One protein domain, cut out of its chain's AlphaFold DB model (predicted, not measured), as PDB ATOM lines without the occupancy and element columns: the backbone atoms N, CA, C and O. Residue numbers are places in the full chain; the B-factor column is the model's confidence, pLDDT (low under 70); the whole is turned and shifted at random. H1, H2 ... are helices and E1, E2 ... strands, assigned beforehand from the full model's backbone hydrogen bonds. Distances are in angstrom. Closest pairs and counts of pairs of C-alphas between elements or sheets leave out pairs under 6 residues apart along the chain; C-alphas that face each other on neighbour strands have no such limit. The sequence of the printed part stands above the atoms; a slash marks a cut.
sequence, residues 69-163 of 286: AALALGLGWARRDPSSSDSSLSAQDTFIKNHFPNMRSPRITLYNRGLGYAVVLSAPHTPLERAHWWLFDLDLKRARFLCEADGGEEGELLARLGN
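Overview. This is residues 69 to 163 of the 286 residues of an uncharacterized protein of Trichodelitschia bisporula (UniProt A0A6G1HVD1). What does the model look like? A strongly twisted sheet of four strands makes the middle, with helix H2 set slantwise over E1 on one face and helix H3 over E3 on the opposite face. The tiny helix H1 lies beyond the end of E1; from it a long link, residues 73 to 86, pairs briefly with E1 at residues 78 to 79 before reaching H2, and residues 83 to 88, of which 87 and 88 belong to H2, stand free. What is it made of? The printed part has 95 residues, with three named helices and four named strands in the order H1, H2, E1, E2, E3, E4, H3; the class is mixed, helices and strands. The sheet's order is E1, E2, E3, E4, all antiparallel. The whole is compact, with a radius of gyration of the C-alphas of 13.0 A and spans of 41 by 29 by 26 A.

Arrangement. What does the first printed stretch come near? The closest C-alphas of H1, residues 69 to 72, and E1, residues 104 to 112, are those of Leu 71 and Asn 112, 6.7 A apart. H1 is not on the sheet, with 3 pairs of C-alphas within 10 A. Farther on, residues 78 to 79 pair antiparallel with residues 110 to 111 of E1. Where does the next helix lie? H2, residues 87 to 99, is on the sheet at a height over the sheet of 8.8 A, and H1 and H2 are apart. H2 lies over E1, and only just not over a second strand, and it runs slantwise to the strands, at 55 degrees to E1 on the local plane. The closest C-alphas of H2 and E1 are those of Asp 93 and Pro 106, 5.8 A apart. How do the strands pair? E1, E2 of residues 117 to 123, E3 of residues 131 to 137 and E4 of residues 143 to 149 form a meander, each strand the antiparallel neighbour of the one before, and E1 and E2, E2 and E3, and E3 and E4 are hairpins. Within hydrogen-bond range are N 107 and O 121 of E1 and E2 at 2.9 A, N 120 and O 134 of E2 and E3 at 2.8 A, and N 133 and O 147 of E3 and E4 at 2.8 A. E1 and E4 are the edge strands. Where does the last helix lie? H3, residues 154 to 162, is on the opposite face from H2 at a height over the sheet of 8.7 A, over E3, and it only just runs along the strands, at 28 degrees to E3 on the local plane. The closest C-alphas of E4 and H3 are those of Cys 147 and Leu 157, 7.6 A apart. In H2 and H3 every O i to N i+4 pair is within hydrogen-bond range, while H1 is too short for such a pair.

Along the chain. Where does the first helix begin? H1, residues 69 to 72, begins at C-alpha 69 at (40.864, -1.763, 63.591) and is 5.0 A long. How long are the later elements, from first to last C-alpha? H2, residues 87 to 99, measures 18.4 A, and E1, residues 104 to 112, measures 22.7 A from its C-alpha 104 at (41.682, -27.257, 42.029). E2, residues 117 to 123, measures 19.6 A, E3, residues 131 to 137, 19.8 A, and E4, residues 143 to 149, 16.2 A. H3, residues 154 to 162, measures 12.1 A and ends at C-alpha 162 at (55.972, -10.246, 56.210).

Size, cuts and confidence. How large is it, and is it cut? The two C-alphas farthest apart, those of Ala 69 and Leu 128, are 41.4 A apart. The printed part has no cut. Which links are long? The link from H1 to H2, of 14 residues, is long; the link from E2 to E3 is short, and the other links are tight. Where is confidence low? The mean pLDDT of the printed part is 78.9, and 19 residues are under 70: residues 69 to 76, 82 to 85, 150 to 153, 155 and 162 to 163.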
ATOM      1  N   ALA A  69      40.359  -3.075  63.983       67.19
ATOM      2  CA  ALA A  69      40.864  -1.763  63.591       67.19
ATOM      3  C   ALA A  69      42.223  -1.868  62.883       67.19
ATOM      4  O   ALA A  69      42.433  -1.219  61.860       67.19
ATOM      5  N   ALA A  70      43.119  -2.734  63.364       65.75
ATOM      6  CA  ALA A  70      44.398  -3.002  62.710       65.75
ATOM      7  C   ALA A  70      44.187  -3.633  61.323       65.75
ATOM      8  O   ALA A  70      44.768  -3.170  60.341       65.75
ATOM      9  N   LEU A  71      43.261  -4.589  61.208       64.31
ATOM     10  CA  LEU A  71      42.887  -5.187  59.923       64.31
ATOM     11  C   LEU A  71      42.327  -4.156  58.934       64.31
ATOM     12  O   LEU A  71      42.685  -4.180  57.756       64.31
ATOM     13  N   ALA A  72      41.467  -3.244  59.398       60.84
ATOM     14  CA  ALA A  72      40.917  -2.170  58.570       60.84
ATOM     15  C   ALA A  72      41.995  -1.179  58.098       60.84
ATOM     16  O   ALA A  72      41.898  -0.651  56.995       60.84
ATOM     17  N   LEU A  73      43.040  -0.970  58.903       59.81
ATOM     18  CA  LEU A  73      44.203  -0.147  58.558       59.81
ATOM     19  C   LEU A  73      45.226  -0.875  57.665       59.81
ATOM     20  O   LEU A  73      46.251  -0.294  57.321       59.81
ATOM     21  N   GLY A  74      44.983  -2.141  57.302       60.97
ATOM     22  CA  GLY A  74      45.926  -2.966  56.530       60.97
ATOM     23  C   GLY A  74      47.100  -3.502  57.335       60.97
ATOM     24  O   GLY A  74      48.045  -4.062  56.777       60.97
ATOM     25  N   LEU A  75      47.041  -3.343  58.654       64.56
ATOM     26  CA  LEU A  75      48.030  -3.842  59.587       64.56
ATOM     27  C   LEU A  75      47.671  -5.291  59.934       64.56
ATOM     28  O   LEU A  75      46.937  -5.566  60.880       64.56
ATOM     29  N   GLY A  76      48.206  -6.220  59.141       68.69
ATOM     30  CA  GLY A  76      48.158  -7.656  59.414       68.69
ATOM     31  C   GLY A  76      47.230  -8.465  58.506       68.69
ATOM     32  O   GLY A  76      46.528  -7.940  57.643       68.69
ATOM     33  N   TRP A  77      47.268  -9.783  58.705       79.31
ATOM     34  CA  TRP A  77      46.544 -10.777  57.914       79.31
ATOM     35  C   TRP A  77      45.437 -11.414  58.746       79.31
ATOM     36  O   TRP A  77      45.714 -12.109  59.718       79.31
ATOM     37  N   ALA A  78      44.179 -11.224  58.358       80.12
ATOM     38  CA  ALA A  78      43.052 -11.896  58.988       80.12
ATOM     39  C   ALA A  78      43.010 -13.360  58.546       80.12
ATOM     40  O   ALA A  78      42.815 -13.641  57.359       80.12
ATOM     41  N   ARG A  79      43.162 -14.285  59.497       79.25
ATOM     42  CA  ARG A  79      42.991 -15.716  59.244       79.25
ATOM     43  C   ARG A  79      41.511 -16.053  59.130       79.25
ATOM     44  O   ARG A  79      40.692 -15.576  59.916       79.25
ATOM     45  N   ARG A  80      41.163 -16.857  58.129       73.81
ATOM     46  CA  ARG A  80      39.795 -17.327  57.921       73.81
ATOM     47  C   ARG A  80      39.595 -18.655  58.629       73.81
ATOM     48  O   ARG A  80      40.328 -19.616  58.390       73.81
ATOM     49  N   ASP A  81      38.531 -18.718  59.414       70.69
ATOM     50  CA  ASP A  81      38.125 -19.955  60.054       70.69
ATOM     51  C   ASP A  81      37.577 -20.944  59.001       70.69
ATOM     52  O   ASP A  81      36.658 -20.595  58.251       70.69
ATOM     53  N   PRO A  82      38.106 -22.180  58.905       64.44
ATOM     54  CA  PRO A  82      37.635 -23.204  57.965       64.44
ATOM     55  C   PRO A  82      36.140 -23.492  58.053       64.44
ATOM     56  O   PRO A  82      35.520 -23.893  57.072       64.44
ATOM     57  N   SER A  83      35.599 -23.357  59.261       66.00
ATOM     58  CA  SER A  83      34.232 -23.694  59.628       66.00
ATOM     59  C   SER A  83      33.255 -22.539  59.448       66.00
ATOM     60  O   SER A  83      32.064 -22.733  59.692       66.00
ATOM     61  N   SER A  84      33.710 -21.347  59.035       66.94
ATOM     62  CA  SER A  84      32.792 -20.232  58.810       66.94
ATOM     63  C   SER A  84      31.961 -20.484  57.547       66.94
ATOM     64  O   SER A  84      32.460 -20.545  56.420       66.94
ATOM     65  N   SER A  85      30.653 -20.658  57.732       60.41
ATOM     66  CA  SER A  85      29.686 -20.905  56.660       60.41
ATOM     67  C   SER A  85      29.250 -19.611  55.959       60.41
ATOM     68  O   SER A  85      28.066 -19.425  55.676       60.41
ATOM     69  N   ASP A  86      30.182 -18.691  55.710       73.44
ATOM     70  CA  ASP A  86      29.880 -17.430  55.033       73.44
ATOM     71  C   ASP A  86      29.597 -17.680  53.548       73.44
ATOM     72  O   ASP A  86      30.466 -18.078  52.765       73.44
ATOM     73  N   SER A  87      28.352 -17.425  53.145       71.81
ATOM     74  CA  SER A  87      27.871 -17.629  51.773       71.81
ATOM     75  C   SER A  87      28.605 -16.759  50.748       71.81
ATOM     76  O   SER A  87      28.830 -17.197  49.620       71.81
ATOM     77  N   SER A  88      29.039 -15.560  51.145       78.81
ATOM     78  CA  SER A  88      29.841 -14.651  50.319       78.81
ATOM     79  C   SER A  88      31.197 -15.252  49.950       78.81
ATOM     80  O   SER A  88      31.655 -15.103  48.819       78.81
ATOM     81  N   LEU A  89      31.818 -15.981  50.873       76.44
ATOM     82  CA  LEU A  89      33.129 -16.582  50.667       76.44
ATOM     83  C   LEU A  89      33.040 -17.829  49.792       76.44
ATOM     84  O   LEU A  89      33.867 -18.019  48.911       76.44
ATOM     85  N   SER A  90      31.986 -18.631  49.964       80.31
ATOM     86  CA  SER A  90      31.689 -19.735  49.043       80.31
ATOM     87  C   SER A  90      31.475 -19.234  47.607       80.31
ATOM     88  O   SER A  90      31.954 -19.844  46.647       80.31
ATOM     89  N   ALA A  91      30.821 -18.077  47.445       84.69
ATOM     90  CA  ALA A  91      30.681 -17.435  46.142       84.69
ATOM     91  C   ALA A  91      32.035 -16.974  45.571       84.69
ATOM     92  O   ALA A  91      32.268 -17.151  44.378       84.69
ATOM     93  N   GLN A  92      32.944 -16.452  46.405       87.25
ATOM     94  CA  GLN A  92      34.306 -16.080  45.995       87.25
ATOM     95  C   GLN A  92      35.154 -17.298  45.601       87.25
ATOM     96  O   GLN A  92      35.759 -17.297  44.532       87.25
ATOM     97  N   ASP A  93      35.143 -18.362  46.407       86.69
ATOM     98  CA  ASP A  93      35.836 -19.620  46.105       86.69
ATOM     99  C   ASP A  93      35.307 -20.214  44.775       86.69
ATOM    100  O   ASP A  93      36.071 -20.664  43.916       86.69
ATOM    101  N   THR A  94      33.990 -20.131  44.543       85.94
ATOM    102  CA  THR A  94      33.356 -20.546  43.277       85.94
ATOM    103  C   THR A  94      33.744 -19.639  42.107       85.94
ATOM    104  O   THR A  94      34.002 -20.133  41.009       85.94
ATOM    105  N   PHE A  95      33.816 -18.324  42.322       88.69
ATOM    106  CA  PHE A  95      34.247 -17.365  41.308       88.69
ATOM    107  C   PHE A  95      35.680 -17.649  40.850       88.69
ATOM    108  O   PHE A  95      35.917 -17.775  39.648       88.69
ATOM    109  N   ILE A  96      36.608 -17.846  41.792       87.75
ATOM    110  CA  ILE A  96      38.005 -18.186  41.490       87.75
ATOM    111  C   ILE A  96      38.062 -19.488  40.694       87.75
ATOM    112  O   ILE A  96      38.734 -19.550  39.669       87.75
ATOM    113  N   LYS A  97      37.313 -20.513  41.110       89.00
ATOM    114  CA  LYS A  97      37.274 -21.799  40.401       89.00
ATOM    115  C   LYS A  97      36.793 -21.660  38.951       89.00
ATOM    116  O   LYS A  97      37.280 -22.372  38.077       89.00
ATOM    117  N   ASN A  98      35.844 -20.762  38.696       88.62
ATOM    118  CA  ASN A  98      35.307 -20.532  37.356       88.62
ATOM    119  C   ASN A  98      36.246 -19.682  36.489       88.62
ATOM    120  O   ASN A  98      36.331 -19.914  35.287       88.62
ATOM    121  N   HIS A  99      36.934 -18.704  37.083       88.25
ATOM    122  CA  HIS A  99      37.832 -17.803  36.359       88.25
ATOM    123  C   HIS A  99      39.225 -18.417  36.129       88.25
ATOM    124  O   HIS A  99      39.857 -18.154  35.110       88.25
ATOM    125  N   PHE A 100      39.671 -19.295  37.035       85.88
ATOM    126  CA  PHE A 100      40.961 -19.984  36.990       85.88
ATOM    127  C   PHE A 100      40.752 -21.507  36.945       85.88
ATOM    128  O   PHE A 100      40.845 -22.180  37.975       85.88
ATOM    129  N   PRO A 101      40.507 -22.091  35.755       80.94
ATOM    130  CA  PRO A 101      40.197 -23.519  35.620       80.94
ATOM    131  C   PRO A 101      41.358 -24.435  36.035       80.94
ATOM    132  O   PRO A 101      41.143 -25.592  36.396       80.94
ATOM    133  N   ASN A 102      42.582 -23.903  36.037       81.44
ATOM    134  CA  ASN A 102      43.796 -24.587  36.475       81.44
ATOM    135  C   ASN A 102      43.986 -24.556  38.002       81.44
ATOM    136  O   ASN A 102      45.065 -24.884  38.477       81.44
ATOM    137  N   MET A 103      43.006 -24.109  38.794       85.44
ATOM    138  CA  MET A 103      43.073 -24.173  40.257       85.44
ATOM    139  C   MET A 103      42.057 -25.180  40.784       85.44
ATOM    140  O   MET A 103      40.841 -24.990  40.697       85.44
ATOM    141  N   ARG A 104      42.548 -26.271  41.380       83.00
ATOM    142  CA  ARG A 104      41.682 -27.257  42.029       83.00
ATOM    143  C   ARG A 104      41.308 -26.818  43.434       83.00
ATOM    144  O   ARG A 104      42.176 -26.499  44.240       83.00
ATOM    145  N   SER A 105      39.999 -26.846  43.698       85.88
ATOM    146  CA  SER A 105      39.382 -26.526  44.993       85.88
ATOM    147  C   SER A 105      40.056 -25.329  45.680       85.88
ATOM    148  O   SER A 105      40.662 -25.514  46.739       85.88
ATOM    149  N   PRO A 106      40.015 -24.136  45.052       88.12
ATOM    150  CA  PRO A 106      40.583 -22.941  45.652       88.12
ATOM    151  C   PRO A 106      39.869 -22.662  46.971       88.12
ATOM    152  O   PRO A 106      38.645 -22.782  47.066       88.12
ATOM    153  N   ARG A 107      40.651 -22.317  47.987       87.50
ATOM    154  CA  ARG A 107      40.136 -21.958  49.298       87.50
ATOM    155  C   ARG A 107      40.872 -20.742  49.817       87.50
ATOM    156  O   ARG A 107      42.082 -20.797  50.043       87.50
ATOM    157  N   ILE A 108      40.144 -19.654  50.034       87.19
ATOM    158  CA  ILE A 108      40.738 -18.451  50.616       87.19
ATOM    159  C   ILE A 108      41.032 -18.697  52.103       87.19
ATOM    160  O   ILE A 108      40.176 -19.199  52.833       87.19
ATOM    161  N   THR A 109      42.245 -18.369  52.545       86.31
ATOM    162  CA  THR A 109      42.773 -18.669  53.892       86.31
ATOM    163  C   THR A 109      43.119 -17.416  54.686       86.31
ATOM    164  O   THR A 109      42.820 -17.361  55.877       86.31
ATOM    165  N   LEU A 110      43.699 -16.405  54.035       85.94
ATOM    166  CA  LEU A 110      44.065 -15.134  54.650       85.94
ATOM    167  C   LEU A 110      43.481 -13.969  53.852       85.94
ATOM    168  O   LEU A 110      43.422 -14.020  52.623       85.94
ATOM    169  N   TYR A 111      43.120 -12.898  54.552       85.19
ATOM    170  CA  TYR A 111      42.723 -11.625  53.955       85.19
ATOM    171  C   TYR A 111      43.508 -10.473  54.564       85.19
ATOM    172  O   TYR A 111      43.590 -10.349  55.784       85.19
ATOM    173  N   ASN A 112      43.997  -9.570  53.724       83.50
ATOM    174  CA  ASN A 112      44.464  -8.263  54.154       83.50
ATOM    175  C   ASN A 112      43.529  -7.193  53.582       83.50
ATOM    176  O   ASN A 112      43.545  -6.906  52.385       83.50
ATOM    177  N   ARG A 113      42.692  -6.610  54.449       73.94
ATOM    178  CA  ARG A 113      41.679  -5.631  54.033       73.94
ATOM    179  C   ARG A 113      42.270  -4.286  53.633       73.94
ATOM    180  O   ARG A 113      41.694  -3.643  52.765       73.94
ATOM    181  N   GLY A 114      43.375  -3.859  54.241       71.81
ATOM    182  CA  GLY A 114      43.944  -2.548  53.923       71.81
ATOM    183  C   GLY A 114      44.915  -2.551  52.747       71.81
ATOM    184  O   GLY A 114      44.971  -1.554  52.043       71.81
ATOM    185  N   LEU A 115      45.621  -3.657  52.477       75.38
ATOM    186  CA  LEU A 115      46.394  -3.802  51.230       75.38
ATOM    187  C   LEU A 115      45.541  -4.286  50.055       75.38
ATOM    188  O   LEU A 115      45.935  -4.168  48.904       75.38
ATOM    189  N   GLY A 116      44.371  -4.839  50.354       82.00
ATOM    190  CA  GLY A 116      43.455  -5.320  49.345       82.00
ATOM    191  C   GLY A 116      43.894  -6.613  48.670       82.00
ATOM    192  O   GLY A 116      43.649  -6.790  47.481       82.00
ATOM    193  N   TYR A 117      44.469  -7.535  49.445       86.88
ATOM    194  CA  TYR A 117      44.875  -8.851  48.959       86.88
ATOM    195  C   TYR A 117      44.191  -9.993  49.715       86.88
ATOM    196  O   TYR A 117      43.876  -9.892  50.906       86.88
ATOM    197  N   ALA A 118      44.020 -11.117  49.028       88.25
ATOM    198  CA  ALA A 118      43.557 -12.385  49.571       88.25
ATOM    199  C   ALA A 118      44.565 -13.493  49.241       88.25
ATOM    200  O   ALA A 118      45.141 -13.515  48.157       88.25
ATOM    201  N   VAL A 119      44.774 -14.431  50.162       89.44
ATOM    202  CA  VAL A 119      45.648 -15.589  49.938       89.44
ATOM    203  C   VAL A 119      44.808 -16.841  49.784       89.44
ATOM    204  O   VAL A 119      44.009 -17.192  50.657       89.44
ATOM    205  N   VAL A 120      45.020 -17.538  48.676       90.00
ATOM    206  CA  VAL A 120      44.268 -18.723  48.277       90.00
ATOM    207  C   VAL A 120      45.183 -19.933  48.288       90.00
ATOM    208  O   VAL A 120      46.256 -19.922  47.687       90.00
ATOM    209  N   LEU A 121      44.723 -20.995  48.938       89.75
ATOM    210  CA  LEU A 121      45.315 -22.318  48.834       89.75
ATOM    211  C   LEU A 121      44.615 -23.083  47.713       89.75
ATOM    212  O   LEU A 121      43.396 -23.265  47.759       89.75
ATOM    213  N   SER A 122      45.368 -23.554  46.725       89.94
ATOM    214  CA  SER A 122      44.865 -24.500  45.728       89.94
ATOM    215  C   SER A 122      45.343 -25.909  46.050       89.94
ATOM    216  O   SER A 122      46.530 -26.116  46.317       89.94
ATOM    217  N   ALA A 123      44.442 -26.884  45.964       85.50
ATOM    218  CA  ALA A 123      44.805 -28.287  46.092       85.50
ATOM    219  C   ALA A 123      45.682 -28.743  44.913       85.50
ATOM    220  O   ALA A 123      45.571 -28.199  43.807       85.50
ATOM    221  N   PRO A 124      46.529 -29.762  45.126       82.94
ATOM    222  CA  PRO A 124      47.353 -30.310  44.061       82.94
ATOM    223  C   PRO A 124      46.495 -30.954  42.960       82.94
ATOM    224  O   PRO A 124      45.401 -31.469  43.231       82.94
ATOM    225  N   HIS A 125      46.961 -30.936  41.704       78.25
ATOM    226  CA  HIS A 125      46.211 -31.571  40.608       78.25
ATOM    227  C   HIS A 125      46.389 -33.078  40.626       78.25
ATOM    228  O   HIS A 125      45.445 -33.826  40.344       78.25
ATOM    229  N   THR A 126      47.589 -33.510  40.994       79.12
ATOM    230  CA  THR A 126      47.954 -34.912  41.147       79.12
ATOM    231  C   THR A 126      48.354 -35.198  42.595       79.12
ATOM    232  O   THR A 126      48.848 -34.317  43.285       79.12
ATOM    233  N   PRO A 127      48.182 -36.430  43.098       73.31
ATOM    234  CA  PRO A 127      48.570 -36.781  44.471       73.31
ATOM    235  C   PRO A 127      50.087 -36.698  44.733       73.31
ATOM    236  O   PRO A 127      50.513 -36.852  45.873       73.31
ATOM    237  N   LEU A 128      50.893 -36.500  43.687       75.44
ATOM    238  CA  LEU A 128      52.341 -36.299  43.764       75.44
ATOM    239  C   LEU A 128      52.726 -34.816  43.792       75.44
ATOM    240  O   LEU A 128      53.857 -34.488  44.142       75.44
ATOM    241  N   GLU A 129      51.809 -33.932  43.405       77.31
ATOM    242  CA  GLU A 129      52.014 -32.491  43.445       77.31
ATOM    243  C   GLU A 129      51.737 -31.937  44.838       77.31
ATOM    244  O   GLU A 129      50.968 -32.489  45.630       77.31
ATOM    245  N   ARG A 130      52.367 -30.800  45.119       82.56
ATOM    246  CA  ARG A 130      52.151 -30.046  46.347       82.56
ATOM    247  C   ARG A 130      50.979 -29.090  46.159       82.56
ATOM    248  O   ARG A 130      50.643 -28.702  45.041       82.56
ATOM    249  N   ALA A 131      50.314 -28.732  47.255       85.44
ATOM    250  CA  ALA A 131      49.351 -27.636  47.206       85.44
ATOM    251  C   ALA A 131      50.102 -26.330  46.900       85.44
ATOM    252  O   ALA A 131      51.295 -26.234  47.165       85.44
ATOM    253  N   HIS A 132      49.432 -25.332  46.332       86.69
ATOM    254  CA  HIS A 132      50.073 -24.069  45.951       86.69
ATOM    255  C   HIS A 132      49.387 -22.887  46.630       86.69
ATOM    256  O   HIS A 132      48.157 -22.841  46.721       86.69
ATOM    257  N   TRP A 133      50.193 -21.923  47.070       89.25
ATOM    258  CA  TRP A 133      49.741 -20.651  47.608       89.25
ATOM    259  C   TRP A 133      49.717 -19.586  46.516       89.25
ATOM    260  O   TRP A 133      50.696 -19.381  45.792       89.25
ATOM    261  N   TRP A 134      48.605 -18.867  46.442       89.69
ATOM    262  CA  TRP A 134      48.368 -17.808  45.471       89.69
ATOM    263  C   TRP A 134      47.963 -16.525  46.183       89.69
ATOM    264  O   TRP A 134      47.178 -16.559  47.130       89.69
ATOM    265  N   LEU A 135      48.470 -15.397  45.704       90.88
ATOM    266  CA  LEU A 135      48.034 -14.067  46.098       90.88
ATOM    267  C   LEU A 135      47.040 -13.551  45.066       90.88
ATOM    268  O   LEU A 135      47.332 -13.555  43.872       90.88
ATOM    269  N   PHE A 136      45.892 -13.092  45.528       90.44
ATOM    270  CA  PHE A 136      44.859 -12.478  44.716       90.44
ATOM    271  C   PHE A 136      44.652 -11.036  45.145       90.44
ATOM    272  O   PHE A 136      44.691 -10.735  46.337       90.44
ATOM    273  N   ASP A 137      44.354 -10.173  44.184       88.19
ATOM    274  CA  ASP A 137      43.756  -8.872  44.483       88.19
ATOM    275  C   ASP A 137      42.353  -9.085  45.079       88.19
ATOM    276  O   ASP A 137      41.710 -10.106  44.821       88.19
ATOM    277  N   LEU A 138      41.832  -8.116  45.836       83.38
ATOM    278  CA  LEU A 138      40.471  -8.169  46.396       83.38
ATOM    279  C   LEU A 138      39.385  -8.372  45.328       83.38
ATOM    280  O   LEU A 138      38.346  -8.962  45.619       83.38
ATOM    281  N   ASP A 139      39.638  -7.927  44.097       84.31
ATOM    282  CA  ASP A 139      38.743  -8.127  42.954       84.31
ATOM    283  C   ASP A 139      38.741  -9.575  42.434       84.31
ATOM    284  O   ASP A 139      37.923  -9.920  41.582       84.31
ATOM    285  N   LEU A 140      39.666 -10.422  42.905       86.12
ATOM    286  CA  LEU A 140      39.850 -11.836  42.545       86.12
ATOM    287  C   LEU A 140      40.080 -12.109  41.048       86.12
ATOM    288  O   LEU A 140      40.028 -13.255  40.613       86.12
ATOM    289  N   LYS A 141      40.335 -11.072  40.246       86.12
ATOM    290  CA  LYS A 141      40.574 -11.173  38.795       86.12
ATOM    291  C   LYS A 141      42.033 -11.419  38.440       86.12
ATOM    292  O   LYS A 141      42.329 -11.893  37.350       86.12
ATOM    293  N   ARG A 142      42.945 -11.060  39.341       85.19
ATOM    294  CA  ARG A 142      44.389 -11.187  39.159       85.19
ATOM    295  C   ARG A 142      44.939 -12.093  40.241       85.19
ATOM    296  O   ARG A 142      44.541 -11.982  41.399       85.19
ATOM    297  N   ALA A 143      45.827 -12.987  39.830       87.94
ATOM    298  CA  ALA A 143      46.442 -13.977  40.692       87.94
ATOM    299  C   ALA A 143      47.949 -14.012  40.446       87.94
ATOM    300  O   ALA A 143      48.399 -14.001  39.299       87.94
ATOM    301  N   ARG A 144      48.724 -14.108  41.522       87.56
ATOM    302  CA  ARG A 144      50.174 -14.286  41.495       87.56
ATOM    303  C   ARG A 144      50.541 -15.513  42.313       87.56
ATOM    304  O   ARG A 144      50.066 -15.692  43.430       87.56
ATOM    305  N   PHE A 145      51.401 -16.359  41.765       85.19
ATOM    306  CA  PHE A 145      51.944 -17.492  42.506       85.19
ATOM    307  C   PHE A 145      52.884 -16.998  43.617       85.19
ATOM    308  O   PHE A 145      53.761 -16.172  43.354       85.19
ATOM    309  N   LEU A 146      52.705 -17.496  44.843       84.00
ATOM    310  CA  LEU A 146      53.563 -17.162  45.987       84.00
ATOM    311  C   LEU A 146      54.620 -18.241  46.225       84.00
ATOM    312  O   LEU A 146      55.822 -17.964  46.203       84.00
ATOM    313  N   CYS A 147      54.166 -19.462  46.497       83.50
ATOM    314  CA  CYS A 147      55.022 -20.600  46.802       83.50
ATOM    315  C   CYS A 147      54.258 -21.922  46.746       83.50
ATOM    316  O   CYS A 147      53.027 -21.967  46.795       83.50
ATOM    317  N   GLU A 148      55.017 -23.012  46.680       83.38
ATOM    318  CA  GLU A 148      54.496 -24.340  46.977       83.38
ATOM    319  C   GLU A 148      54.228 -24.450  48.484       83.38
ATOM    320  O   GLU A 148      54.953 -23.899  49.314       83.38
ATOM    321  N   ALA A 149      53.140 -25.118  48.839       78.12
ATOM    322  CA  ALA A 149      52.789 -25.435  50.208       78.12
ATOM    323  C   ALA A 149      53.550 -26.697  50.618       78.12
ATOM    324  O   ALA A 149      53.055 -27.825  50.501       78.12
ATOM    325  N   ASP A 150      54.775 -26.499  51.087       68.38
ATOM    326  CA  ASP A 150      55.617 -27.574  51.590       68.38
ATOM    327  C   ASP A 150      55.131 -27.979  52.987       68.38
ATOM    328  O   ASP A 150      55.265 -27.248  53.961       68.38
ATOM    329  N   GLY A 151      54.496 -29.149  53.093       58.56
ATOM    330  CA  GLY A 151      54.235 -29.789  54.390       58.56
ATOM    331  C   GLY A 151      53.218 -29.103  55.312       58.56
ATOM    332  O   GLY A 151      53.064 -29.540  56.447       58.56
ATOM    333  N   GLY A 152      52.481 -28.091  54.845       55.78
ATOM    334  CA  GLY A 152      51.393 -27.466  55.610       55.78
ATOM    335  C   GLY A 152      51.831 -26.418  56.637       55.78
ATOM    336  O   GLY A 152      51.004 -25.980  57.437       55.78
ATOM    337  N   GLU A 153      53.091 -25.982  56.616       64.12
ATOM    338  CA  GLU A 153      53.563 -24.933  57.520       64.12
ATOM    339  C   GLU A 153      53.203 -23.541  56.974       64.12
ATOM    340  O   GLU A 153      53.885 -22.967  56.126       64.12
ATOM    341  N   GLU A 154      52.127 -22.951  57.503       70.00
ATOM    342  CA  GLU A 154      51.748 -21.549  57.241       70.00
ATOM    343  C   GLU A 154      52.838 -20.540  57.662       70.00
ATOM    344  O   GLU A 154      52.803 -19.376  57.260       70.00
ATOM    345  N   GLY A 155      53.828 -20.975  58.449       68.56
ATOM    346  CA  GLY A 155      54.942 -20.149  58.910       68.56
ATOM    347  C   GLY A 155      55.801 -19.598  57.771       68.56
ATOM    348  O   GLY A 155      56.143 -18.417  57.796       68.56
ATOM    349  N   GLU A 156      56.099 -20.398  56.740       71.62
ATOM    350  CA  GLU A 156      56.876 -19.917  55.587       71.62
ATOM    351  C   GLU A 156      56.075 -18.904  54.757       71.62
ATOM    352  O   GLU A 156      56.612 -17.881  54.329       71.62
ATOM    353  N   LEU A 157      54.773 -19.148  54.585       79.38
ATOM    354  CA  LEU A 157      53.862 -18.225  53.911       79.38
ATOM    355  C   LEU A 157      53.846 -16.867  54.621       79.38
ATOM    356  O   LEU A 157      54.062 -15.840  53.981       79.38
ATOM    357  N   LEU A 158      53.623 -16.854  55.936       76.69
ATOM    358  CA  LEU A 158      53.583 -15.618  56.718       76.69
ATOM    359  C   LEU A 158      54.942 -14.912  56.755       76.69
ATOM    360  O   LEU A 158      54.983 -13.686  56.676       76.69
ATOM    361  N   ALA A 159      56.048 -15.659  56.818       72.94
ATOM    362  CA  ALA A 159      57.392 -15.090  56.731       72.94
ATOM    363  C   ALA A 159      57.625 -14.408  55.378       72.94
ATOM    364  O   ALA A 159      58.137 -13.288  55.333       72.94
ATOM    365  N   ARG A 160      57.187 -15.041  54.280       72.44
ATOM    366  CA  ARG A 160      57.221 -14.424  52.953       72.44
ATOM    367  C   ARG A 160      56.362 -13.172  52.942       72.44
ATOM    368  O   ARG A 160      56.918 -12.128  52.655       72.44
ATOM    369  N   LEU A 161      55.085 -13.253  53.332       75.25
ATOM    370  CA  LEU A 161      54.134 -12.127  53.377       75.25
ATOM    371  C   LEU A 161      54.573 -10.969  54.295       75.25
ATOM    372  O   LEU A 161      54.139  -9.836  54.095       75.25
ATOM    373  N   GLY A 162      55.400 -11.243  55.304       67.25
ATOM    374  CA  GLY A 162      55.972 -10.246  56.210       67.25
ATOM    375  C   GLY A 162      57.163  -9.480  55.627       67.25
ATOM    376  O   GLY A 162      57.454  -8.373  56.089       67.25
ATOM    377  N   ASN A 163      57.827 -10.018  54.600       63.19
ATOM    378  CA  ASN A 163      58.862  -9.289  53.878       63.19
ATOM    379  C   ASN A 163      58.195  -8.268  52.950       63.19
ATOM    380  O   ASN A 163      57.479  -8.620  52.018       63.19
TER     381      ASN A 163